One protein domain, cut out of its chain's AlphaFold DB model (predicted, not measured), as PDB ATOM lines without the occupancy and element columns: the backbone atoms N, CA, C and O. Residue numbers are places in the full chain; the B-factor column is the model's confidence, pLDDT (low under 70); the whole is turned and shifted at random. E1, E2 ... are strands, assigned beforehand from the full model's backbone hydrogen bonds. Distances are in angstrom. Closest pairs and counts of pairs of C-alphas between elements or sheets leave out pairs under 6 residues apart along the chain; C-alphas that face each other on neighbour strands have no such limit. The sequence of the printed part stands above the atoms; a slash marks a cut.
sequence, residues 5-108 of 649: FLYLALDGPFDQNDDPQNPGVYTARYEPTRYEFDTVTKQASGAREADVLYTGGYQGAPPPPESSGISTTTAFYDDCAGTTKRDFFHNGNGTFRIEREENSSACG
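What this domain is: This is residues 5 to 108 of the 649 residues of an uncharacterized protein of Hymenobacter metallilatus (UniProt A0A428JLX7). A slender rod of three small sheets: E2, E3 and E6 at one end, E1, E4 and E5 in the middle, and E7, E8 and E9 towards the other end. E3 runs on into E4, joining the first two sheets lengthwise, and residues 57 to 74 lead back along the rod to the third. The printed part has 104 residues with nine named strands, E1 to E9 in order, and no named helix: all strand. The sheets, ordered E1-E4-E5, E2-E3-E6 and E7-E8-E9, are antiparallel. It is only just extended, close to loose, with a radius of gyration of the C-alphas of 19.4 A and spans of 66 by 22 by 17 A.

Where its parts are: E1, residues 5 to 10, begins at C-alpha 5 (46.931, -21.450, 84.928) and measures 16.6 A. E2 is residues 15 to 18, E3 26 to 30, E4 32 to 38 with 19.6 A, E5 44 to 48 and E6 52 to 56. E7 is residues 75 to 81, E8 84 to 90 with 19.5 A, and E9 96 to 101, ending at C-alpha 101 (44.590, -40.633, 95.646).

How they stand to each other: E1 and E4 are antiparallel at 160 degrees, with N 35 and O 7 2.9 A apart. The hairpin E4 and E5 has N 34 and O 47 at 2.9 A. E3 runs on into E4 at 19 degrees. E3 has N 27 and O 17 of E2 at 2.8 A, and N 28 and O 54 of E6 at 2.8 A. E7, E8 and E9 form a meander, each strand the antiparallel neighbour of the one before; N 88 and O 77 are 2.8 A apart, N 87 and O 99 2.9 A. The closest C-alphas of E5 and E9, Ala 44 and Phe 96, are 7.7 A apart.

The domain as a whole: The C-alphas farthest apart, Gln 21 and Gly 108, are 66.3 A apart. The printed part has no cut; the link E6 to E7 is long. Residues 5 to 13, 66 to 71 and 92 to 94 have pLDDT under 70.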
ATOM      1  N   PHE A   5      47.536 -20.747  86.054       63.25
ATOM      2  CA  PHE A   5      46.931 -21.450  84.928       63.25
ATOM      3  C   PHE A   5      45.807 -20.589  84.362       63.25
ATOM      4  O   PHE A   5      44.983 -20.078  85.119       63.25
ATOM      5  N   LEU A   6      45.833 -20.404  83.043       62.97
ATOM      6  CA  LEU A   6      44.988 -19.479  82.300       62.97
ATOM      7  C   LEU A   6      44.152 -20.256  81.299       62.97
ATOM      8  O   LEU A   6      44.712 -20.919  80.426       62.97
ATOM      9  N   TYR A   7      42.833 -20.131  81.403       67.81
ATOM     10  CA  TYR A   7      41.910 -20.729  80.444       67.81
ATOM     11  C   TYR A   7      40.775 -19.761  80.119       67.81
ATOM     12  O   TYR A   7      40.295 -19.035  80.991       67.81
ATOM     13  N   LEU A   8      40.361 -19.765  78.855       65.81
ATOM     14  CA  LEU A   8      39.232 -19.002  78.333       65.81
ATOM     15  C   LEU A   8      38.064 -19.960  78.112       65.81
ATOM     16  O   LEU A   8      38.196 -20.926  77.364       65.81
ATOM     17  N   ALA A   9      36.937 -19.696  78.767       64.75
ATOM     18  CA  ALA A   9      35.667 -20.315  78.417       64.75
ATOM     19  C   ALA A   9      34.894 -19.365  77.504       64.75
ATOM     20  O   ALA A   9      34.727 -18.187  77.831       64.75
ATOM     21  N   LEU A  10      34.439 -19.891  76.370       67.00
ATOM     22  CA  LEU A  10      33.510 -19.226  75.469       67.00
ATOM     23  C   LEU A  10      32.177 -19.959  75.568       67.00
ATOM     24  O   LEU A  10      32.018 -21.041  74.997       67.00
ATOM     25  N   ASP A  11      31.237 -19.376  76.305       62.41
ATOM     26  CA  ASP A  11      29.842 -19.791  76.217       62.41
ATOM     27  C   ASP A  11      29.284 -19.355  74.850       62.41
ATOM     28  O   ASP A  11      29.793 -18.416  74.229       62.41
ATOM     29  N   GLY A  12      28.284 -20.076  74.330       63.81
ATOM     30  CA  GLY A  12      27.679 -19.778  73.025       63.81
ATOM     31  C   GLY A  12      27.198 -18.322  72.909       63.81
ATOM     32  O   GLY A  12      27.071 -17.631  73.922       63.81
ATOM     33  N   PRO A  13      26.920 -17.826  71.690       67.56
ATOM     34  CA  PRO A  13      26.561 -16.427  71.516       67.56
ATOM     35  C   PRO A  13      25.282 -16.117  72.295       67.56
ATOM     36  O   PRO A  13      24.249 -16.753  72.088       67.56
ATOM     37  N   PHE A  14      25.363 -15.165  73.222       71.56
ATOM     38  CA  PHE A  14      24.230 -14.796  74.075       71.56
ATOM     39  C   PHE A  14      23.302 -13.784  73.391       71.56
ATOM     40  O   PHE A  14      22.160 -13.610  73.808       71.56
ATOM     41  N   ASP A  15      23.805 -13.130  72.344       76.50
ATOM     42  CA  ASP A  15      23.062 -12.232  71.475       76.50
ATOM     43  C   ASP A  15      23.513 -12.450  70.025       76.50
ATOM     44  O   ASP A  15      24.713 -12.505  69.735       76.50
ATOM     45  N   GLN A  16      22.552 -12.590  69.115       81.62
ATOM     46  CA  GLN A  16      22.781 -12.687  67.679       81.62
ATOM     47  C   GLN A  16      21.786 -11.774  66.972       81.62
ATOM     48  O   GLN A  16      20.577 -11.983  67.039       81.62
ATOM     49  N   ASN A  17      22.317 -10.782  66.264       83.06
ATOM     50  CA  ASN A  17      21.533  -9.818  65.507       83.06
ATOM     51  C   ASN A  17      21.774 -10.021  64.011       83.06
ATOM     52  O   ASN A  17      22.910  -9.903  63.542       83.06
ATOM     53  N   ASP A  18      20.709 -10.311  63.270       82.06
ATOM     54  CA  ASP A  18      20.753 -10.413  61.811       82.06
ATOM     55  C   ASP A  18      20.862  -9.015  61.181       82.06
ATOM     56  O   ASP A  18      20.255  -8.054  61.661       82.06
ATOM     57  N   ASP A  19      21.636  -8.889  60.103       79.81
ATOM     58  CA  ASP A  19      21.769  -7.641  59.354       79.81
ATOM     59  C   ASP A  19      20.470  -7.374  58.565       79.81
ATOM     60  O   ASP A  19      20.162  -8.099  57.612       79.81
ATOM     61  N   PRO A  20      19.704  -6.318  58.902       77.75
ATOM     62  CA  PRO A  20      18.438  -6.027  58.235       77.75
ATOM     63  C   PRO A  20      18.607  -5.643  56.757       77.75
ATOM     64  O   PRO A  20      17.623  -5.645  56.018       77.75
ATOM     65  N   GLN A  21      19.823  -5.299  56.315       81.25
ATOM     66  CA  GLN A  21      20.123  -4.950  54.926       81.25
ATOM     67  C   GLN A  21      20.638  -6.143  54.106       81.25
ATOM     68  O   GLN A  21      20.536  -6.106  52.880       81.25
ATOM     69  N   ASN A  22      21.137  -7.204  54.750       79.81
ATOM     70  CA  ASN A  22      21.742  -8.364  54.090       79.81
ATOM     71  C   ASN A  22      21.211  -9.684  54.686       79.81
ATOM     72  O   ASN A  22      21.807 -10.225  55.621       79.81
ATOM     73  N   PRO A  23      20.114 -10.242  54.135       77.25
ATOM     74  CA  PRO A  23      19.510 -11.471  54.645       77.25
ATOM     75  C   PRO A  23      20.511 -12.637  54.675       77.25
ATOM     76  O   PRO A  23      21.041 -13.032  53.638       77.25
ATOM     77  N   GLY A  24      20.749 -13.192  55.867       77.00
ATOM     78  CA  GLY A  24      21.668 -14.313  56.101       77.00
ATOM     79  C   GLY A  24      23.008 -13.929  56.734       77.00
ATOM     80  O   GLY A  24      23.689 -14.820  57.237       77.00
ATOM     81  N   VAL A  25      23.367 -12.640  56.772       84.50
ATOM     82  CA  VAL A  25      24.523 -12.134  57.531       84.50
ATOM     83  C   VAL A  25      24.081 -11.794  58.952       84.50
ATOM     84  O   VAL A  25      23.057 -11.145  59.140       84.50
ATOM     85  N   TYR A  26      24.858 -12.205  59.952       83.25
ATOM     86  CA  TYR A  26      24.553 -11.962  61.362       83.25
ATOM     87  C   TYR A  26      25.791 -11.539  62.140       83.25
ATOM     88  O   TYR A  26      26.910 -11.938  61.815       83.25
ATOM     89  N   THR A  27      25.590 -10.761  63.202       83.62
ATOM     90  CA  THR A  27      26.615 -10.479  64.209       83.62
ATOM     91  C   THR A  27      26.233 -11.157  65.513       83.62
ATOM     92  O   THR A  27      25.205 -10.845  66.107       83.62
ATOM     93  N   ALA A  28      27.076 -12.082  65.948       82.44
ATOM     94  CA  ALA A  28      26.963 -12.802  67.198       82.44
ATOM     95  C   ALA A  28      27.946 -12.223  68.224       82.44
ATOM     96  O   ALA A  28      29.099 -11.924  67.901       82.44
ATOM     97  N   ARG A  29      27.488 -12.057  69.465       80.94
ATOM     98  CA  ARG A  29      28.291 -11.558  70.577       80.94
ATOM     99  C   ARG A  29      28.556 -12.683  71.574       80.94
ATOM    100  O   ARG A  29      27.631 -13.364  72.010       80.94
ATOM    101  N   TYR A  30      29.823 -12.847  71.936       79.25
ATOM    102  CA  TYR A  30      30.312 -13.849  72.881       79.25
ATOM    103  C   TYR A  30      30.844 -13.154  74.139       79.25
ATOM    104  O   TYR A  30      31.522 -12.129  74.022       79.25
ATOM    105  N   GLU A  31      30.571 -13.710  75.325       77.12
ATOM    106  CA  GLU A  31      31.155 -13.249  76.599       77.12
ATOM    107  C   GLU A  31      32.260 -14.217  77.046       77.12
ATOM    108  O   GLU A  31      31.980 -15.201  77.733       77.12
ATOM    109  N   PRO A  32      33.528 -13.989  76.664       74.12
ATOM    110  CA  PRO A  32      34.620 -14.789  77.196       74.12
ATOM    111  C   PRO A  32      34.792 -14.548  78.697       74.12
ATOM    112  O   PRO A  32      34.865 -13.408  79.163       74.12
ATOM    113  N   THR A  33      34.942 -15.634  79.452       73.94
ATOM    114  CA  THR A  33      35.405 -15.568  80.842       73.94
ATOM    115  C   THR A  33      36.804 -16.157  80.938       73.94
ATOM    116  O   THR A  33      37.035 -17.315  80.577       73.94
ATOM    117  N   ARG A  34      37.746 -15.358  81.445       76.62
ATOM    118  CA  ARG A  34      39.104 -15.796  81.760       76.62
ATOM    119  C   ARG A  34      39.149 -16.300  83.193       76.62
ATOM    120  O   ARG A  34      38.848 -15.558  84.129       76.62
ATOM    121  N   TYR A  35      39.568 -17.546  83.359       75.94
ATOM    122  CA  TYR A  35      39.797 -18.145  84.666       75.94
ATOM    123  C   TYR A  35      41.286 -18.192  84.986       75.94
ATOM    124  O   TYR A  35      42.101 -18.612  84.162       75.94
ATOM    125  N   GLU A  36      41.619 -17.779  86.206       77.12
ATOM    126  CA  GLU A  36      42.962 -17.816  86.769       77.12
ATOM    127  C   GLU A  36      42.982 -18.702  88.011       77.12
ATOM    128  O   GLU A  36      42.200 -18.492  88.944       77.12
ATOM    129  N   PHE A  37      43.888 -19.682  88.033       79.25
ATOM    130  CA  PHE A  37      44.138 -20.519  89.206       79.25
ATOM    131  C   PHE A  37      45.512 -20.231  89.807       79.25
ATOM    132  O   PHE A  37      46.537 -20.411  89.144       79.25
ATOM    133  N   ASP A  38      45.529 -19.837  91.081       81.50
ATOM    134  CA  ASP A  38      46.754 -19.640  91.848       81.50
ATOM    135  C   ASP A  38      47.183 -20.951  92.519       81.50
ATOM    136  O   ASP A  38      46.566 -21.458  93.459       81.50
ATOM    137  N   THR A  39      48.304 -21.489  92.047       79.38
ATOM    138  CA  THR A  39      48.903 -22.731  92.550       79.38
ATOM    139  C   THR A  39      49.412 -22.664  93.990       79.38
ATOM    140  O   THR A  39      49.668 -23.720  94.571       79.38
ATOM    141  N   VAL A  40      49.554 -21.479  94.588       79.00
ATOM    142  CA  VAL A  40      49.993 -21.298  95.980       79.00
ATOM    143  C   VAL A  40      48.792 -21.209  96.917       79.00
ATOM    144  O   VAL A  40      48.704 -21.984  97.867       79.00
ATOM    145  N   THR A  41      47.854 -20.299  96.643       80.31
ATOM    146  CA  THR A  41      46.665 -20.091  97.494       80.31
ATOM    147  C   THR A  41      45.552 -21.106  97.238       80.31
ATOM    148  O   THR A  41      44.650 -21.242  98.064       80.31
ATOM    149  N   LYS A  42      45.621 -21.846  96.120       81.31
ATOM    150  CA  LYS A  42      44.595 -22.793  95.652       81.31
ATOM    151  C   LYS A  42      43.230 -22.136  95.450       81.31
ATOM    152  O   LYS A  42      42.195 -22.777  95.621       81.31
ATOM    153  N   GLN A  43      43.230 -20.856  95.092       78.00
ATOM    154  CA  GLN A  43      42.026 -20.112  94.752       78.00
ATOM    155  C   GLN A  43      41.901 -19.984  93.235       78.00
ATOM    156  O   GLN A  43      42.893 -19.815  92.525       78.00
ATOM    157  N   ALA A  44      40.665 -20.087  92.754       73.75
ATOM    158  CA  ALA A  44      40.307 -19.783  91.380       73.75
ATOM    159  C   ALA A  44      39.539 -18.460  91.357       73.75
ATOM    160  O   ALA A  44      38.696 -18.216  92.221       73.75
ATOM    161  N   SER A  45      39.821 -17.624  90.366       73.00
ATOM    162  CA  SER A  45      39.066 -16.402  90.103       73.00
ATOM    163  C   SER A  45      38.685 -16.341  88.630       73.00
ATOM    164  O   SER A  45      39.451 -16.773  87.770       73.00
ATOM    165  N   GLY A  46      37.473 -15.866  88.349       72.12
ATOM    166  CA  GLY A  46      36.987 -15.628  86.994       72.12
ATOM    167  C   GLY A  46      36.833 -14.132  86.765       72.12
ATOM    168  O   GLY A  46      36.193 -13.455  87.570       72.12
ATOM    169  N   ALA A  47      37.404 -13.625  85.681       73.81
ATOM    170  CA  ALA A  47      37.194 -12.264  85.216       73.81
ATOM    171  C   ALA A  47      36.545 -12.313  83.831       73.81
ATOM    172  O   ALA A  47      37.051 -12.976  82.923       73.81
ATOM    173  N   ARG A  48      35.419 -11.612  83.672       71.94
ATOM    174  CA  ARG A  48      34.813 -11.402  82.356       71.94
ATOM    175  C   ARG A  48      35.770 -10.563  81.514       71.94
ATOM    176  O   ARG A  48      36.214  -9.504  81.960       71.94
ATOM    177  N   GLU A  49      36.084 -11.042  80.319       76.62
ATOM    178  CA  GLU A  49      36.843 -10.272  79.340       76.62
ATOM    179  C   GLU A  49      35.905  -9.446  78.451       76.62
ATOM    180  O   GLU A  49      34.679  -9.539  78.537       76.62
ATOM    181  N   ALA A  50      36.488  -8.566  77.636       77.81
ATOM    182  CA  ALA A  50      35.716  -7.757  76.706       77.81
ATOM    183  C   ALA A  50      34.956  -8.651  75.714       77.81
ATOM    184  O   ALA A  50      35.507  -9.627  75.204       77.81
ATOM    185  N   ASP A  51      33.704  -8.285  75.432       78.50
ATOM    186  CA  ASP A  51      32.843  -9.021  74.506       78.50
ATOM    187  C   ASP A  51      33.513  -9.175  73.139       78.50
ATOM    188  O   ASP A  51      34.009  -8.206  72.552       78.50
ATOM    189  N   VAL A  52      33.468 -10.390  72.602       78.38
ATOM    190  CA  VAL A  52      33.978 -10.684  71.263       78.38
ATOM    191  C   VAL A  52      32.805 -10.671  70.295       78.38
ATOM    192  O   VAL A  52      31.827 -11.400  70.461       78.38
ATOM    193  N   LEU A  53      32.900  -9.820  69.276       80.81
ATOM    194  CA  LEU A  53      31.931  -9.741  68.188       80.81
ATOM    195  C   LEU A  53      32.425 -10.586  67.016       80.81
ATOM    196  O   LEU A  53      33.549 -10.412  66.546       80.81
ATOM    197  N   TYR A  54      31.568 -11.469  66.528       81.94
ATOM    198  CA  TYR A  54      31.810 -12.276  65.343       81.94
ATOM    199  C   TYR A  54      30.708 -12.014  64.325       81.94
ATOM    200  O   TYR A  54      29.525 -12.099  64.648       81.94
ATOM    201  N   THR A  55      31.091 -11.723  63.086       83.19
ATOM    202  CA  THR A  55      30.144 -11.547  61.983       83.19
ATOM    203  C   THR A  55      30.265 -12.729  61.031       83.19
ATOM    204  O   THR A  55      31.338 -12.970  60.475       83.19
ATOM    205  N   GLY A  56      29.166 -13.458  60.845       84.38
ATOM    206  CA  GLY A  56      29.090 -14.665  60.025       84.38
ATOM    207  C   GLY A  56      27.992 -14.587  58.966       84.38
ATOM    208  O   GLY A  56      27.224 -13.630  58.917       84.38
ATOM    209  N   GLY A  57      27.921 -15.600  58.099       80.12
ATOM    210  CA  GLY A  57      26.827 -15.743  57.126       80.12
ATOM    211  C   GLY A  57      27.067 -15.141  55.735       80.12
ATOM    212  O   GLY A  57      26.218 -15.279  54.859       80.12
ATOM    213  N   TYR A  58      28.240 -14.546  55.486       83.75
ATOM    214  CA  TYR A  58      28.694 -14.173  54.140       83.75
ATOM    215  C   TYR A  58      29.646 -15.225  53.545       83.75
ATOM    216  O   TYR A  58      30.283 -16.004  54.259       83.75
ATOM    217  N   GLN A  59      29.754 -15.257  52.212       79.25
ATOM    218  CA  GLN A  59      30.598 -16.224  51.509       79.25
ATOM    219  C   GLN A  59      32.085 -15.986  51.845       79.25
ATOM    220  O   GLN A  59      32.629 -14.928  51.540       79.25
ATOM    221  N   GLY A  60      32.735 -16.973  52.469       81.44
ATOM    222  CA  GLY A  60      34.135 -16.882  52.909       81.44
ATOM    223  C   GLY A  60      34.342 -16.366  54.338       81.44
ATOM    224  O   GLY A  60      35.484 -16.093  54.704       81.44
ATOM    225  N   ALA A  61      33.281 -16.236  55.144       82.75
ATOM    226  CA  ALA A  61      33.415 -15.888  56.558       82.75
ATOM    227  C   ALA A  61      34.331 -16.885  57.306       82.75
ATOM    228  O   ALA A  61      34.244 -18.093  57.051       82.75
ATOM    229  N   PRO A  62      35.203 -16.409  58.222       80.88
ATOM    230  CA  PRO A  62      35.966 -17.296  59.096       80.88
ATOM    231  C   PRO A  62      34.998 -18.128  59.951       80.88
ATOM    232  O   PRO A  62      33.892 -17.666  60.205       80.88
ATOM    233  N   PRO A  63      35.364 -19.340  60.395       78.75
ATOM    234  CA  PRO A  63      34.499 -20.124  61.270       78.75
ATOM    235  C   PRO A  63      34.197 -19.363  62.576       78.75
ATOM    236  O   PRO A  63      35.061 -18.617  63.054       78.75
ATOM    237  N   PRO A  64      32.994 -19.536  63.161       75.44
ATOM    238  CA  PRO A  64      32.670 -18.939  64.450       75.44
ATOM    239  C   PRO A  64      33.634 -19.445  65.531       75.44
ATOM    240  O   PRO A  64      34.131 -20.570  65.414       75.44
ATOM    241  N   PRO A  65      33.885 -18.653  66.592       73.06
ATOM    242  CA  PRO A  65      34.640 -19.122  67.745       73.06
ATOM    243  C   PRO A  65      34.030 -20.427  68.260       73.06
ATOM    244  O   PRO A  65      32.841 -20.481  68.584       73.06
ATOM    245  N   GLU A  66      34.829 -21.493  68.290       62.62
ATOM    246  CA  GLU A  66      34.383 -22.773  68.828       62.62
ATOM    247  C   GLU A  66      34.146 -22.621  70.332       62.62
ATOM    248  O   GLU A  66      34.989 -22.079  71.052       62.62
ATOM    249  N   SER A  67      33.002 -23.109  70.820       59.88
ATOM    250  CA  SER A  67      32.757 -23.189  72.257       59.88
ATOM    251  C   SER A  67      33.687 -24.245  72.851       59.88
ATOM    252  O   SER A  67      33.376 -25.440  72.874       59.88
ATOM    253  N   SER A  68      34.857 -23.830  73.320       60.41
ATOM    254  CA  SER A  68      35.736 -24.700  74.086       60.41
ATOM    255  C   SER A  68      35.189 -24.798  75.509       60.41
ATOM    256  O   SER A  68      35.567 -24.029  76.393       60.41
ATOM    257  N   GLY A  69      34.258 -25.728  75.729       61.31
ATOM    258  CA  GLY A  69      33.863 -26.123  77.077       61.31
ATOM    259  C   GLY A  69      35.094 -26.614  77.840       61.31
ATOM    260  O   GLY A  69      35.889 -27.393  77.311       61.31
ATOM    261  N   ILE A  70      35.287 -26.143  79.072       67.06
ATOM    262  CA  ILE A  70      36.444 -26.559  79.863       67.06
ATOM    263  C   ILE A  70      36.306 -28.055  80.190       67.06
ATOM    264  O   ILE A  70      35.292 -28.468  80.757       67.06
ATOM    265  N   SER A  71      37.316 -28.868  79.849       68.88
ATOM    266  CA  SER A  71      37.305 -30.310  80.137       68.88
ATOM    267  C   SER A  71      37.117 -30.559  81.636       68.88
ATOM    268  O   SER A  71      37.931 -30.140  82.460       68.88
ATOM    269  N   THR A  72      36.042 -31.261  81.993       76.12
ATOM    270  CA  THR A  72      35.728 -31.643  83.382       76.12
ATOM    271  C   THR A  72      36.303 -33.011  83.768       76.12
ATOM    272  O   THR A  72      36.243 -33.422  84.934       76.12
ATOM    273  N   THR A  73      36.882 -33.717  82.792       78.88
ATOM    274  CA  THR A  73      37.393 -35.089  82.914       78.88
ATOM    275  C   THR A  73      38.918 -35.171  82.880       78.88
ATOM    276  O   THR A  73      39.471 -36.224  83.175       78.88
ATOM    277  N   THR A  74      39.614 -34.079  82.556       82.12
ATOM    278  CA  THR A  74      41.083 -34.008  82.559       82.12
ATOM    279  C   THR A  74      41.553 -33.079  83.673       82.12
ATOM    280  O   THR A  74      41.069 -31.952  83.779       82.12
ATOM    281  N   ALA A  75      42.484 -33.543  84.509       84.81
ATOM    282  CA  ALA A  75      43.076 -32.705  85.544       84.81
ATOM    283  C   ALA A  75      43.947 -31.624  84.889       84.81
ATOM    284  O   ALA A  75      44.763 -31.924  84.017       84.81
ATOM    285  N   PHE A  76      43.765 -30.369  85.295       82.69
ATOM    286  CA  PHE A  76      44.552 -29.245  84.780       82.69
ATOM    287  C   PHE A  76      45.779 -28.949  85.651       82.69
ATOM    288  O   PHE A  76      46.714 -28.280  85.215       82.69
ATOM    289  N   TYR A  77      45.769 -29.432  86.891       86.12
ATOM    290  CA  TYR A  77      46.849 -29.269  87.849       86.12
ATOM    291  C   TYR A  77      46.821 -30.413  88.860       86.12
ATOM    292  O   TYR A  77      45.747 -30.840  89.279       86.12
ATOM    293  N   ASP A  78      47.992 -30.859  89.294       88.88
ATOM    294  CA  ASP A  78      48.145 -31.826  90.371       88.88
ATOM    295  C   ASP A  78      49.212 -31.377  91.372       88.88
ATOM    296  O   ASP A  78      50.135 -30.620  91.049       88.88
ATOM    297  N   ASP A  79      49.052 -31.796  92.625       91.25
ATOM    298  CA  ASP A  79      50.087 -31.651  93.643       91.25
ATOM    299  C   ASP A  79      50.066 -32.771  94.688       91.25
ATOM    300  O   ASP A  79      49.190 -33.638  94.709       91.25
ATOM    301  N   CYS A  80      51.061 -32.729  95.575       92.12
ATOM    302  CA  CYS A  80      51.212 -33.666  96.678       92.12
ATOM    303  C   CYS A  80      50.979 -32.967  98.019       92.12
ATOM    304  O   CYS A  80      51.667 -32.002  98.361       92.12
ATOM    305  N   ALA A  81      50.033 -33.485  98.801       90.25
ATOM    306  CA  ALA A  81      49.834 -33.118 100.199       90.25
ATOM    307  C   ALA A  81      50.240 -34.303 101.084       90.25
ATOM    308  O   ALA A  81      49.452 -35.217 101.318       90.25
ATOM    309  N   GLY A  82      51.494 -34.308 101.544       90.69
ATOM    310  CA  GLY A  82      52.089 -35.514 102.125       90.69
ATOM    311  C   GLY A  82      52.200 -36.608 101.060       90.69
ATOM    312  O   GLY A  82      52.736 -36.354  99.985       90.69
ATOM    313  N   THR A  83      51.664 -37.795 101.343       90.25
ATOM    314  CA  THR A  83      51.627 -38.942 100.414       90.25
ATOM    315  C   THR A  83      50.365 -38.988  99.548       90.25
ATOM    316  O   THR A  83      50.232 -39.869  98.701       90.25
ATOM    317  N   THR A  84      49.421 -38.066  99.746       93.00
ATOM    318  CA  THR A  84      48.179 -38.004  98.974       93.00
ATOM    319  C   THR A  84      48.382 -37.149  97.729       93.00
ATOM    320  O   THR A  84      48.678 -35.952  97.842       93.00
ATOM    321  N   LYS A  85      48.168 -37.738  96.550       93.69
ATOM    322  CA  LYS A  85      48.094 -37.001  95.285       93.69
ATOM    323  C   LYS A  85      46.726 -36.348  95.164       93.69
ATOM    324  O   LYS A  85      45.703 -36.960  95.479       93.69
ATOM    325  N   ARG A  86      46.710 -35.083  94.757       92.94
ATOM    326  CA  ARG A  86      45.489 -34.307  94.547       92.94
ATOM    327  C   ARG A  86      45.453 -33.828  93.112       92.94
ATOM    328  O   ARG A  86      46.286 -33.017  92.725       92.94
ATOM    329  N   ASP A  87      44.461 -34.295  92.373       90.81
ATOM    330  CA  ASP A  87      44.213 -33.898  90.993       90.81
ATOM    331  C   ASP A  87      43.069 -32.876  90.960       90.81
ATOM    332  O   ASP A  87      41.987 -33.103  91.509       90.81
ATOM    333  N   PHE A  88      43.314 -31.717  90.350       88.44
ATOM    334  CA  PHE A  88      42.376 -30.603  90.265       88.44
ATOM    335  C   PHE A  88      41.713 -30.609  88.887       88.44
ATOM    336  O   PHE A  88      42.379 -30.498  87.858       88.44
ATOM    337  N   PHE A  89      40.386 -30.714  88.875       85.75
ATOM    338  CA  PHE A  89      39.565 -30.742  87.666       85.75
ATOM    339  C   PHE A  89      38.621 -29.550  87.644       85.75
ATOM    340  O   PHE A  89      38.110 -29.131  88.685       85.75
ATOM    341  N   HIS A  90      38.318 -29.046  86.454       79.81
ATOM    342  CA  HIS A  90      37.267 -28.049  86.298       79.81
ATOM    343  C   HIS A  90      35.889 -28.676  86.525       79.81
ATOM    344  O   HIS A  90      35.662 -29.848  86.218       79.81
ATOM    345  N   ASN A  91      34.951 -27.896  87.061       75.62
ATOM    346  CA  ASN A  91      33.576 -28.349  87.296       75.62
ATOM    347  C   ASN A  91      32.529 -27.663  86.398       75.62
ATOM    348  O   ASN A  91      31.338 -27.789  86.659       75.62
ATOM    349  N   GLY A  92      32.969 -26.927  85.372       69.31
ATOM    350  CA  GLY A  92      32.097 -26.221  84.427       69.31
ATOM    351  C   GLY A  92      31.565 -24.864  84.904       69.31
ATOM    352  O   GLY A  92      31.125 -24.086  84.075       69.31
ATOM    353  N   ASN A  93      31.678 -24.527  86.195       67.50
ATOM    354  CA  ASN A  93      31.121 -23.294  86.777       67.50
ATOM    355  C   ASN A  93      32.212 -22.332  87.280       67.50
ATOM    356  O   ASN A  93      32.046 -21.663  88.301       67.50
ATOM    357  N   GLY A  94      33.386 -22.329  86.643       67.06
ATOM    358  CA  GLY A  94      34.507 -21.475  87.056       67.06
ATOM    359  C   GLY A  94      35.149 -21.833  88.400       67.06
ATOM    360  O   GLY A  94      35.956 -21.072  88.928       67.06
ATOM    361  N   THR A  95      34.803 -22.991  88.963       72.62
ATOM    362  CA  THR A  95      35.395 -23.547  90.182       72.62
ATOM    363  C   THR A  95      36.025 -24.911  89.871       72.62
ATOM    364  O   THR A  95      36.065 -25.353  88.716       72.62
ATOM    365  N   PHE A  96      36.595 -25.569  90.881       82.56
ATOM    366  CA  PHE A  96      37.267 -26.851  90.699       82.56
ATOM    367  C   PHE A  96      36.780 -27.893  91.700       82.56
ATOM    368  O   PHE A  96      36.314 -27.581  92.797       82.56
ATOM    369  N   ARG A  97      36.921 -29.152  91.305       86.12
ATOM    370  CA  ARG A  97      36.786 -30.323  92.171       86.12
ATOM    371  C   ARG A  97      38.161 -30.963  92.330       86.12
ATOM    372  O   ARG A  97      38.990 -30.879  91.427       86.12
ATOM    373  N   ILE A  98      38.397 -31.583  93.481       90.06
ATOM    374  CA  ILE A  98      39.655 -32.269  93.782       90.06
ATOM    375  C   ILE A  98      39.360 -33.759  93.892       90.06
ATOM    376  O   ILE A  98      38.535 -34.150  94.719       90.06
ATOM    377  N   GLU A  99      40.056 -34.577  93.114       91.75
ATOM    378  CA  GLU A  99      40.130 -36.015  93.367       91.75
ATOM    379  C   GLU A  99      41.397 -36.316  94.165       91.75
ATOM    380  O   GLU A  99      42.436 -35.682  93.973       91.75
ATOM    381  N   ARG A 100      41.287 -37.237  95.125       94.31
ATOM    382  CA  ARG A 100      42.383 -37.588  96.026       94.31
ATOM    383  C   ARG A 100      42.730 -39.050  95.843       94.31
ATOM    384  O   ARG A 100      41.868 -39.909  95.994       94.31
ATOM    385  N   GLU A 101      44.001 -39.304  95.598       91.94
ATOM    386  CA  GLU A 101      44.590 -40.633  95.646       91.94
ATOM    387  C   GLU A 101      45.484 -40.695  96.884       91.94
ATOM    388  O   GLU A 101      46.559 -40.090  96.944       91.94
ATOM    389  N   GLU A 102      45.003 -41.368  97.926       92.31
ATOM    390  CA  GLU A 102      45.800 -41.609  99.126       92.31
ATOM    391  C   GLU A 102      46.947 -42.574  98.821       92.31
ATOM    392  O   GLU A 102      46.789 -43.498  98.027       92.31
ATOM    393  N   ASN A 103      48.095 -42.382  99.484       88.50
ATOM    394  CA  ASN A 103      49.258 -43.264  99.351       88.50
ATOM    395  C   ASN A 103      49.769 -43.401  97.900       88.50
ATOM    396  O   ASN A 103      50.119 -44.488  97.442       88.50
ATOM    397  N   SER A 104      49.834 -42.280  97.179       92.12
ATOM    398  CA  SER A 104      50.278 -42.246  95.786       92.12
ATOM    399  C   SER A 104      51.803 -42.315  95.690       92.12
ATOM    400  O   SER A 104      52.526 -41.509  96.286       92.12
ATOM    401  N   SER A 105      52.316 -43.258  94.897       91.06
ATOM    402  CA  SER A 105      53.759 -43.406  94.649       91.06
ATOM    403  C   SER A 105      54.353 -42.196  93.923       91.06
ATOM    404  O   SER A 105      55.517 -41.858  94.141       91.06
ATOM    405  N   ALA A 106      53.538 -41.478  93.142       89.69
ATOM    406  CA  ALA A 106      53.906 -40.200  92.532       89.69
ATOM    407  C   ALA A 106      54.202 -39.111  93.581       89.69
ATOM    408  O   ALA A 106      55.012 -38.221  93.332       89.69
ATOM    409  N   CYS A 107      53.606 -39.221  94.773       91.06
ATOM    410  CA  CYS A 107      53.838 -38.341  95.917       91.06
ATOM    411  C   CYS A 107      54.801 -38.934  96.954       91.06
ATOM    412  O   CYS A 107      54.744 -38.602  98.137       91.06
ATOM    413  N   GLY A 108      55.704 -39.816  96.514       89.12
ATOM    414  CA  GLY A 108      56.769 -40.361  97.353       89.12
ATOM    415  C   GLY A 108      56.307 -41.411  98.361       89.12
ATOM    416  O   GLY A 108      57.084 -41.780  99.239       89.12
TER     417      GLY A 108